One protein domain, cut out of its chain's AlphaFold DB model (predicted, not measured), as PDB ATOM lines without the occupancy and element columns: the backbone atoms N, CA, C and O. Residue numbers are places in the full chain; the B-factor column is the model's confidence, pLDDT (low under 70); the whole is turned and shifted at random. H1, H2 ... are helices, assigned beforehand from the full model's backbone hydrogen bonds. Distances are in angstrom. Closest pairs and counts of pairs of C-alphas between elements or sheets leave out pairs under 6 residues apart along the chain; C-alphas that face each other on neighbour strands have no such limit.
ATOM      1  N   ASN A  13      35.405  12.336  44.994       83.81
ATOM      2  CA  ASN A  13      36.313  13.439  44.663       83.81
ATOM      3  C   ASN A  13      37.040  13.221  43.327       83.81
ATOM      4  O   ASN A  13      37.206  14.159  42.555       83.81
ATOM      5  N   VAL A  14      37.463  11.988  43.024       83.94
ATOM      6  CA  VAL A  14      38.140  11.686  41.753       83.94
ATOM      7  C   VAL A  14      37.158  11.759  40.584       83.94
ATOM      8  O   VAL A  14      37.505  12.295  39.534       83.94
ATOM      9  N   LEU A  15      35.922  11.282  40.761       85.00
ATOM     10  CA  LEU A  15      34.874  11.437  39.745       85.00
ATOM     11  C   LEU A  15      34.567  12.907  39.467       85.00
ATOM     12  O   LEU A  15      34.393  13.289  38.311       85.00
ATOM     13  N   GLU A  16      34.522  13.731  40.510       86.81
ATOM     14  CA  GLU A  16      34.296  15.166  40.390       86.81
ATOM     15  C   GLU A  16      35.451  15.852  39.654       86.81
ATOM     16  O   GLU A  16      35.208  16.610  38.717       86.81
ATOM     17  N   MET A  17      36.703  15.527  39.989       86.44
ATOM     18  CA  MET A  17      37.874  16.045  39.273       86.44
ATOM     19  C   MET A  17      37.847  15.678  37.786       86.44
ATOM     20  O   MET A  17      38.011  16.556  36.941       86.44
ATOM     21  N   ILE A  18      37.583  14.411  37.448       86.19
ATOM     22  CA  ILE A  18      37.474  13.959  36.051       86.19
ATOM     23  C   ILE A  18      36.335  14.699  35.337       86.19
ATOM     24  O   ILE A  18      36.509  15.194  34.226       86.19
ATOM     25  N   SER A  19      35.179  14.822  35.989       88.94
ATOM     26  CA  SER A  19      34.012  15.509  35.427       88.94
ATOM     27  C   SER A  19      34.254  17.003  35.221       88.94
ATOM     28  O   SER A  19      33.738  17.580  34.266       88.94
ATOM     29  N   ASN A  20      35.052  17.630  36.088       87.12
ATOM     30  CA  ASN A  20      35.456  19.026  35.960       87.12
ATOM     31  C   ASN A  20      36.410  19.242  34.782       87.12
ATOM     32  O   ASN A  20      36.234  20.221  34.064       87.12
ATOM     33  N   ILE A  21      37.357  18.323  34.562       87.50
ATOM     34  CA  ILE A  21      38.302  18.370  33.435       87.50
ATOM     35  C   ILE A  21      37.561  18.158  32.108       87.50
ATOM     36  O   ILE A  21      37.660  18.977  31.201       87.50
ATOM     37  N   ILE A  22      36.770  17.086  31.995       86.44
ATOM     38  CA  ILE A  22      36.050  16.758  30.753       86.44
ATOM     39  C   ILE A  22      34.943  17.783  30.474       86.44
ATOM     40  O   ILE A  22      34.695  18.148  29.327       86.44
ATOM     41  N   GLY A  23      34.261  18.246  31.522       86.12
ATOM     42  CA  GLY A  23      33.175  19.217  31.449       86.12
ATOM     43  C   GLY A  23      33.633  20.673  31.504       86.12
ATOM     44  O   GLY A  23      32.812  21.529  31.853       86.12
ATOM     45  N   ASP A  24      34.906  20.964  31.224       88.31
ATOM     46  CA  ASP A  24      35.400  22.336  31.189       88.31
ATOM     47  C   ASP A  24      34.662  23.185  30.131       88.31
ATOM     48  O   ASP A  24      34.080  22.684  29.158       88.31
ATOM     49  N   THR A  25      34.587  24.490  30.381       78.50
ATOM     50  CA  THR A  25      33.845  25.419  29.521       78.50
ATOM     51  C   THR A  25      34.659  25.837  28.302       78.50
ATOM     52  O   THR A  25      34.065  26.011  27.242       78.50
ATOM     53  N   ASN A  26      35.978  25.972  28.447       79.50
ATOM     54  CA  ASN A  26      36.864  26.507  27.417       79.50
ATOM     55  C   ASN A  26      37.574  25.396  26.638       79.50
ATOM     56  O   ASN A  26      37.675  25.485  25.420       79.50
ATOM     57  N   GLU A  27      38.027  24.350  27.331       79.94
ATOM     58  CA  GLU A  27      38.811  23.257  26.727       79.94
ATOM     59  C   GLU A  27      38.132  21.883  26.845       79.94
ATOM     60  O   GLU A  27      38.662  20.869  26.394       79.94
ATOM     61  N   GLY A  28      36.950  21.835  27.462       83.88
ATOM     62  CA  GLY A  28      36.196  20.604  27.682       83.88
ATOM     63  C   GLY A  28      35.266  20.240  26.527       83.88
ATOM     64  O   GLY A  28      35.015  21.018  25.606       83.88
ATOM     65  N   LEU A  29      34.676  19.051  26.619       86.56
ATOM     66  CA  LEU A  29      33.751  18.535  25.616       86.56
ATOM     67  C   LEU A  29      32.444  19.340  25.566       86.56
ATOM     68  O   LEU A  29      31.939  19.872  26.566       86.56
ATOM     69  N   THR A  30      31.846  19.399  24.382       86.88
ATOM     70  CA  THR A  30      30.489  19.910  24.184       86.88
ATOM     71  C   THR A  30      29.443  18.925  24.712       86.88
ATOM     72  O   THR A  30      29.700  17.740  24.926       86.88
ATOM     73  N   GLY A  31      28.208  19.400  24.911       83.25
ATOM     74  CA  GLY A  31      27.113  18.548  25.384       83.25
ATOM     75  C   GLY A  31      26.825  17.348  24.469       83.25
ATOM     76  O   GLY A  31      26.451  16.283  24.962       83.25
ATOM     77  N   THR A  32      27.032  17.487  23.160       86.50
ATOM     78  CA  THR A  32      26.853  16.390  22.197       86.50
ATOM     79  C   THR A  32      27.998  15.383  22.279       86.50
ATOM     80  O   THR A  32      27.757  14.176  22.288       86.50
ATOM     81  N   GLU A  33      29.239  15.858  22.404       88.69
ATOM     82  CA  GLU A  33      30.418  14.995  22.545       88.69
ATOM     83  C   GLU A  33      30.392  14.192  23.843       88.69
ATOM     84  O   GLU A  33      30.738  13.014  23.826       88.69
ATOM     85  N   ILE A  34      29.904  14.782  24.939       88.06
ATOM     86  CA  ILE A  34      29.684  14.067  26.203       88.06
ATOM     87  C   ILE A  34      28.717  12.900  26.002       88.06
ATOM     88  O   ILE A  34      29.024  11.782  26.402       88.06
ATOM     89  N   GLY A  35      27.579  13.127  25.337       86.31
ATOM     90  CA  GLY A  35      26.619  12.053  25.060       86.31
ATOM     91  C   GLY A  35      27.229  10.938  24.204       86.31
ATOM     92  O   GLY A  35      27.055   9.756  24.497       86.31
ATOM     93  N   ARG A  36      28.013  11.306  23.182       87.31
ATOM     94  CA  ARG A  36      28.723  10.338  22.336       87.31
ATOM     95  C   ARG A  36      29.744   9.522  23.132       87.31
ATOM     96  O   ARG A  36      29.821   8.312  22.955       87.31
ATOM     97  N   LEU A  37      30.506  10.176  24.000       87.56
ATOM     98  CA  LEU A  37      31.533   9.561  24.834       87.56
ATOM     99  C   LEU A  37      30.944   8.590  25.858       87.56
ATOM    100  O   LEU A  37      31.448   7.478  25.999       87.56
ATOM    101  N   LEU A  38      29.851   8.974  26.521       86.44
ATOM    102  CA  LEU A  38      29.124   8.088  27.432       86.44
ATOM    103  C   LEU A  38      28.583   6.859  26.688       86.44
ATOM    104  O   LEU A  38      28.787   5.736  27.144       86.44
ATOM    105  N   GLY A  39      28.014   7.053  25.494       85.50
ATOM    106  CA  GLY A  39      27.568   5.949  24.641       85.50
ATOM    107  C   GLY A  39      28.703   5.006  24.221       85.50
ATOM    108  O   GLY A  39      28.549   3.791  24.298       85.50
ATOM    109  N   GLN A  40      29.865   5.547  23.839       83.06
ATOM    110  CA  GLN A  40      31.055   4.749  23.503       83.06
ATOM    111  C   GLN A  40      31.608   3.974  24.705       83.06
ATOM    112  O   GLN A  40      32.123   2.869  24.543       83.06
ATOM    113  N   ALA A  41      31.491   4.532  25.909       80.69
ATOM    114  CA  ALA A  41      31.901   3.887  27.152       80.69
ATOM    115  C   ALA A  41      30.853   2.899  27.709       80.69
ATOM    116  O   ALA A  41      31.084   2.309  28.768       80.69
ATOM    117  N   TYR A  42      29.719   2.709  27.019       81.88
ATOM    118  CA  TYR A  42      28.566   1.936  27.497       81.88
ATOM    119  C   TYR A  42      28.064   2.415  28.870       81.88
ATOM    120  O   TYR A  42      27.707   1.617  29.737       81.88
ATOM    121  N   ILE A  43      28.088   3.732  29.085       84.50
ATOM    122  CA  ILE A  43      27.592   4.376  30.296       84.50
ATOM    123  C   ILE A  43      26.213   4.949  29.996       84.50
ATOM    124  O   ILE A  43      26.071   5.859  29.178       84.50
ATOM    125  N   ASP A  44      25.208   4.418  30.687       82.94
ATOM    126  CA  ASP A  44      23.843   4.918  30.597       82.94
ATOM    127  C   ASP A  44      23.769   6.337  31.172       82.94
ATOM    128  O   ASP A  44      24.168   6.602  32.310       82.94
ATOM    129  N   GLU A  45      23.218   7.249  30.381       84.81
ATOM    130  CA  GLU A  45      22.937   8.615  30.790       84.81
ATOM    131  C   GLU A  45      21.430   8.793  30.976       84.81
ATOM    132  O   GLU A  45      20.642   8.352  30.137       84.81
ATOM    133  N   LYS A  46      21.011   9.458  32.056       84.19
ATOM    134  CA  LYS A  46      19.596   9.752  32.271       84.19
ATOM    135  C   LYS A  46      19.173  11.015  31.521       84.19
ATOM    136  O   LYS A  46      19.929  11.978  31.429       84.19
ATOM    137  N   GLU A  47      17.944  11.045  31.012       81.31
ATOM    138  CA  GLU A  47      17.431  12.190  30.244       81.31
ATOM    139  C   GLU A  47      17.381  13.487  31.070       81.31
ATOM    140  O   GLU A  47      17.605  14.577  30.539       81.31
ATOM    141  N   GLU A  48      17.140  13.395  32.380       83.31
ATOM    142  CA  GLU A  48      17.179  14.541  33.290       83.31
ATOM    143  C   GLU A  48      18.577  15.176  33.407       83.31
ATOM    144  O   GLU A  48      18.683  16.392  33.592       83.31
ATOM    145  N   ASP A  49      19.642  14.389  33.215       82.69
ATOM    146  CA  ASP A  49      21.030  14.847  33.316       82.69
ATOM    147  C   ASP A  49      21.462  15.668  32.084       82.69
ATOM    148  O   ASP A  49      22.441  16.416  32.132       82.69
ATOM    149  N   LYS A  50      20.695  15.642  30.988       81.25
ATOM    150  CA  LYS A  50      20.964  16.482  29.806       81.25
ATOM    151  C   LYS A  50      20.662  17.962  30.036       81.25
ATOM    152  O   LYS A  50      21.157  18.804  29.289       81.25
ATOM    153  N   LYS A  51      19.846  18.288  31.046       83.88
ATOM    154  CA  LYS A  51      19.395  19.660  31.353       83.88
ATOM    155  C   LYS A  51      20.250  20.367  32.408       83.88
ATOM    156  O   LYS A  51      20.046  21.553  32.658       83.88
ATOM    157  N   ILE A  52      21.177  19.654  33.043       87.12
ATOM    158  CA  ILE A  52      22.080  20.205  34.061       87.12
ATOM    159  C   ILE A  52      23.440  20.569  33.453       87.12
ATOM    160  O   ILE A  52      23.691  20.406  32.259       87.12
ATOM    161  N   THR A  53      24.346  21.095  34.278       88.81
ATOM    162  CA  THR A  53      25.691  21.467  33.828       88.81
ATOM    163  C   THR A  53      26.482  20.241  33.358       88.81
ATOM    164  O   THR A  53      26.367  19.159  33.936       88.81
ATOM    165  N   LYS A  54      27.347  20.422  32.347       88.44
ATOM    166  CA  LYS A  54      28.204  19.362  31.772       88.44
ATOM    167  C   LYS A  54      28.920  18.522  32.840       88.44
ATOM    168  O   LYS A  54      28.925  17.297  32.779       88.44
ATOM    169  N   ARG A  55      29.474  19.195  33.849       89.25
ATOM    170  CA  ARG A  55      30.207  18.586  34.968       89.25
ATOM    171  C   ARG A  55      29.308  17.684  35.814       89.25
ATOM    172  O   ARG A  55      29.667  16.552  36.113       89.25
ATOM    173  N   LYS A  56      28.111  18.161  36.167       86.75
ATOM    174  CA  LYS A  56      27.185  17.404  37.019       86.75
ATOM    175  C   LYS A  56      26.540  16.238  36.270       86.75
ATOM    176  O   LYS A  56      26.364  15.173  36.851       86.75
ATOM    177  N   ARG A  57      26.301  16.412  34.970       89.56
ATOM    178  CA  ARG A  57      25.891  15.355  34.039       89.56
ATOM    179  C   ARG A  57      26.893  14.198  34.007       89.56
ATOM    180  O   ARG A  57      26.511  13.052  34.218       89.56
ATOM    181  N   LEU A  58      28.179  14.501  33.808       88.62
ATOM    182  CA  LEU A  58      29.263  13.509  33.812       88.62
ATOM    183  C   LEU A  58      29.386  12.801  35.165       88.62
ATOM    184  O   LEU A  58      29.452  11.574  35.214       88.62
ATOM    185  N   PHE A  59      29.345  13.561  36.262       89.81
ATOM    186  CA  PHE A  59      29.423  12.999  37.606       89.81
ATOM    187  C   PHE A  59      28.283  12.012  37.879       89.81
ATOM    188  O   PHE A  59      28.533  10.900  38.341       89.81
ATOM    189  N   ASN A  60      27.044  12.390  37.553       89.38
ATOM    190  CA  ASN A  60      25.876  11.534  37.741       89.38
ATOM    191  C   ASN A  60      25.969  10.260  36.893       89.38
ATOM    192  O   ASN A  60      25.739   9.169  37.415       89.38
ATOM    193  N   ALA A  61      26.364  10.373  35.622       87.75
ATOM    194  CA  ALA A  61      26.553   9.225  34.740       87.75
ATOM    195  C   ALA A  61      27.620   8.254  35.282       87.75
ATOM    196  O   ALA A  61      27.381   7.050  35.386       87.75
ATOM    197  N   PHE A  62      28.772   8.770  35.723       85.44
ATOM    198  CA  PHE A  62      29.846   7.951  36.291       85.44
ATOM    199  C   PHE A  62      29.472   7.316  37.631       85.44
ATOM    200  O   PHE A  62      29.769   6.142  37.856       85.44
ATOM    201  N   ALA A  63      28.803   8.060  38.513       85.81
ATOM    202  CA  ALA A  63      28.334   7.544  39.792       85.81
ATOM    203  C   ALA A  63      27.284   6.441  39.590       85.81
ATOM    204  O   ALA A  63      27.372   5.384  40.214       85.81
ATOM    205  N   ASN A  64      26.330   6.640  38.675       85.94
ATOM    206  CA  ASN A  64      25.331   5.630  38.326       85.94
ATOM    207  C   ASN A  64      25.989   4.364  37.765       85.94
ATOM    208  O   ASN A  64      25.657   3.262  38.201       85.94
ATOM    209  N   PHE A  65      26.962   4.518  36.864       83.12
ATOM    210  CA  PHE A  65      27.722   3.396  36.319       83.12
ATOM    211  C   PHE A  65      28.466   2.618  37.410       83.12
ATOM    212  O   PHE A  65      28.324   1.400  37.500       83.12
ATOM    213  N   GLN A  66      29.205   3.299  38.293       78.06
ATOM    214  CA  GLN A  66      29.913   2.631  39.391       78.06
ATOM    215  C   GLN A  66      28.970   1.951  40.380       78.06
ATOM    216  O   GLN A  66      29.298   0.880  40.887       78.06
ATOM    217  N   ASN A  67      27.804   2.537  40.649       78.94
ATOM    218  CA  ASN A  67      26.806   1.927  41.524       78.94
ATOM    219  C   ASN A  67      26.217   0.644  40.914       78.94
ATOM    220  O   ASN A  67      25.987  -0.323  41.641       78.94
ATOM    221  N   LYS A  68      26.005   0.623  39.592       75.38
ATOM    222  CA  LYS A  68      25.444  -0.518  38.852       75.38
ATOM    223  C   LYS A  68      26.471  -1.635  38.652       75.38
ATOM    224  O   LYS A  68      26.230  -2.773  39.039       75.38
ATOM    225  N   GLU A  69      27.638  -1.293  38.113       69.00
ATOM    226  CA  GLU A  69      28.663  -2.258  37.698       69.00
ATOM    227  C   GLU A  69      29.671  -2.590  38.807       69.00
ATOM    228  O   GLU A  69      30.495  -3.494  38.653       69.00
ATOM    229  N   LYS A  70      29.651  -1.848  39.926       65.06
ATOM    230  CA  LYS A  70      30.593  -1.972  41.059       65.06
ATOM    231  C   LYS A  70      32.065  -1.995  40.632       65.06
ATOM    232  O   LYS A  70      32.913  -2.595  41.297       65.06
TER     233      LYS A  70
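AT A GLANCE: This is residues 13 to 70 of the 80 residues of an uncharacterized protein of Porphyromonadaceae bacterium COT-184 OH4590 (UniProt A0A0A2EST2). The longest helix, H4, runs along the long axis of a small helical body, and three shorter helices are set round it: H1 at a steep angle on one side, H2 and the short H3 towards the other. H2 runs roughly alongside H4 in the same direction, while the first half of H4 meets both H2 and H3. The printed part has 58 residues with four named helices, in the order H1, H2, H3, H4, and no named strand, and its class is all helix. It is compact, with a radius of gyration of the C-alphas of 10.4 A and spans of 32 by 23 by 20 A.

IN THESE COORDINATES: H1, residues 13 to 22, begins with C-alpha 13 at (36.313, 13.439, 44.663) and is 14.3 A long from first to last C-alpha. H2, residues 31 to 40, measures 14.5 A, and its C-alpha 31 is at (27.113, 18.548, 25.384). H3, residues 47 to 51, measures 7.8 A. H4, residues 54 to 69, measures 22.4 A and ends with C-alpha 69 at (28.663, -2.258, 37.698).

HOW THE PARTS SIT: H4 is the hub, touching the three other helices. H1 touches it at a steep tilt of 49 degrees, opposite ways; their closest C-alphas, of Ser 19 and Arg 55, are 4.9 A apart. H2 touches H4 at residues 54 to 61 alone, at a shallow tilt of 17 degrees, the same way, with the C-alphas of Gly 31 and Lys 54 closest at 6.5 A. H3 touches H4 at residues 56 to 60 alone, with the C-alphas of Asp 49 and Arg 57 closest at 4.9 A. H2 and H3 are close but not clearly touching, their closest C-alphas, of Gly 31 and Lys 50, being 7.9 A apart. H1 and H3 are apart, and H1 and H2 are only just apart, at 8.3 A. In H1, H2 and H4 every O i to N i+4 pair is within hydrogen-bond range; in H3 0 of 1 is, against 2 of 2 O i to N i+3 pairs.

THE WHOLE: The C-alphas of Asn 26 and Lys 70, the two farthest apart, are 32.2 A from each other. The printed part has no cut and no long link; the link from H3 to H4 is tight. The mean pLDDT of the printed part is 84.5, and residues 69 to 70 are under 70.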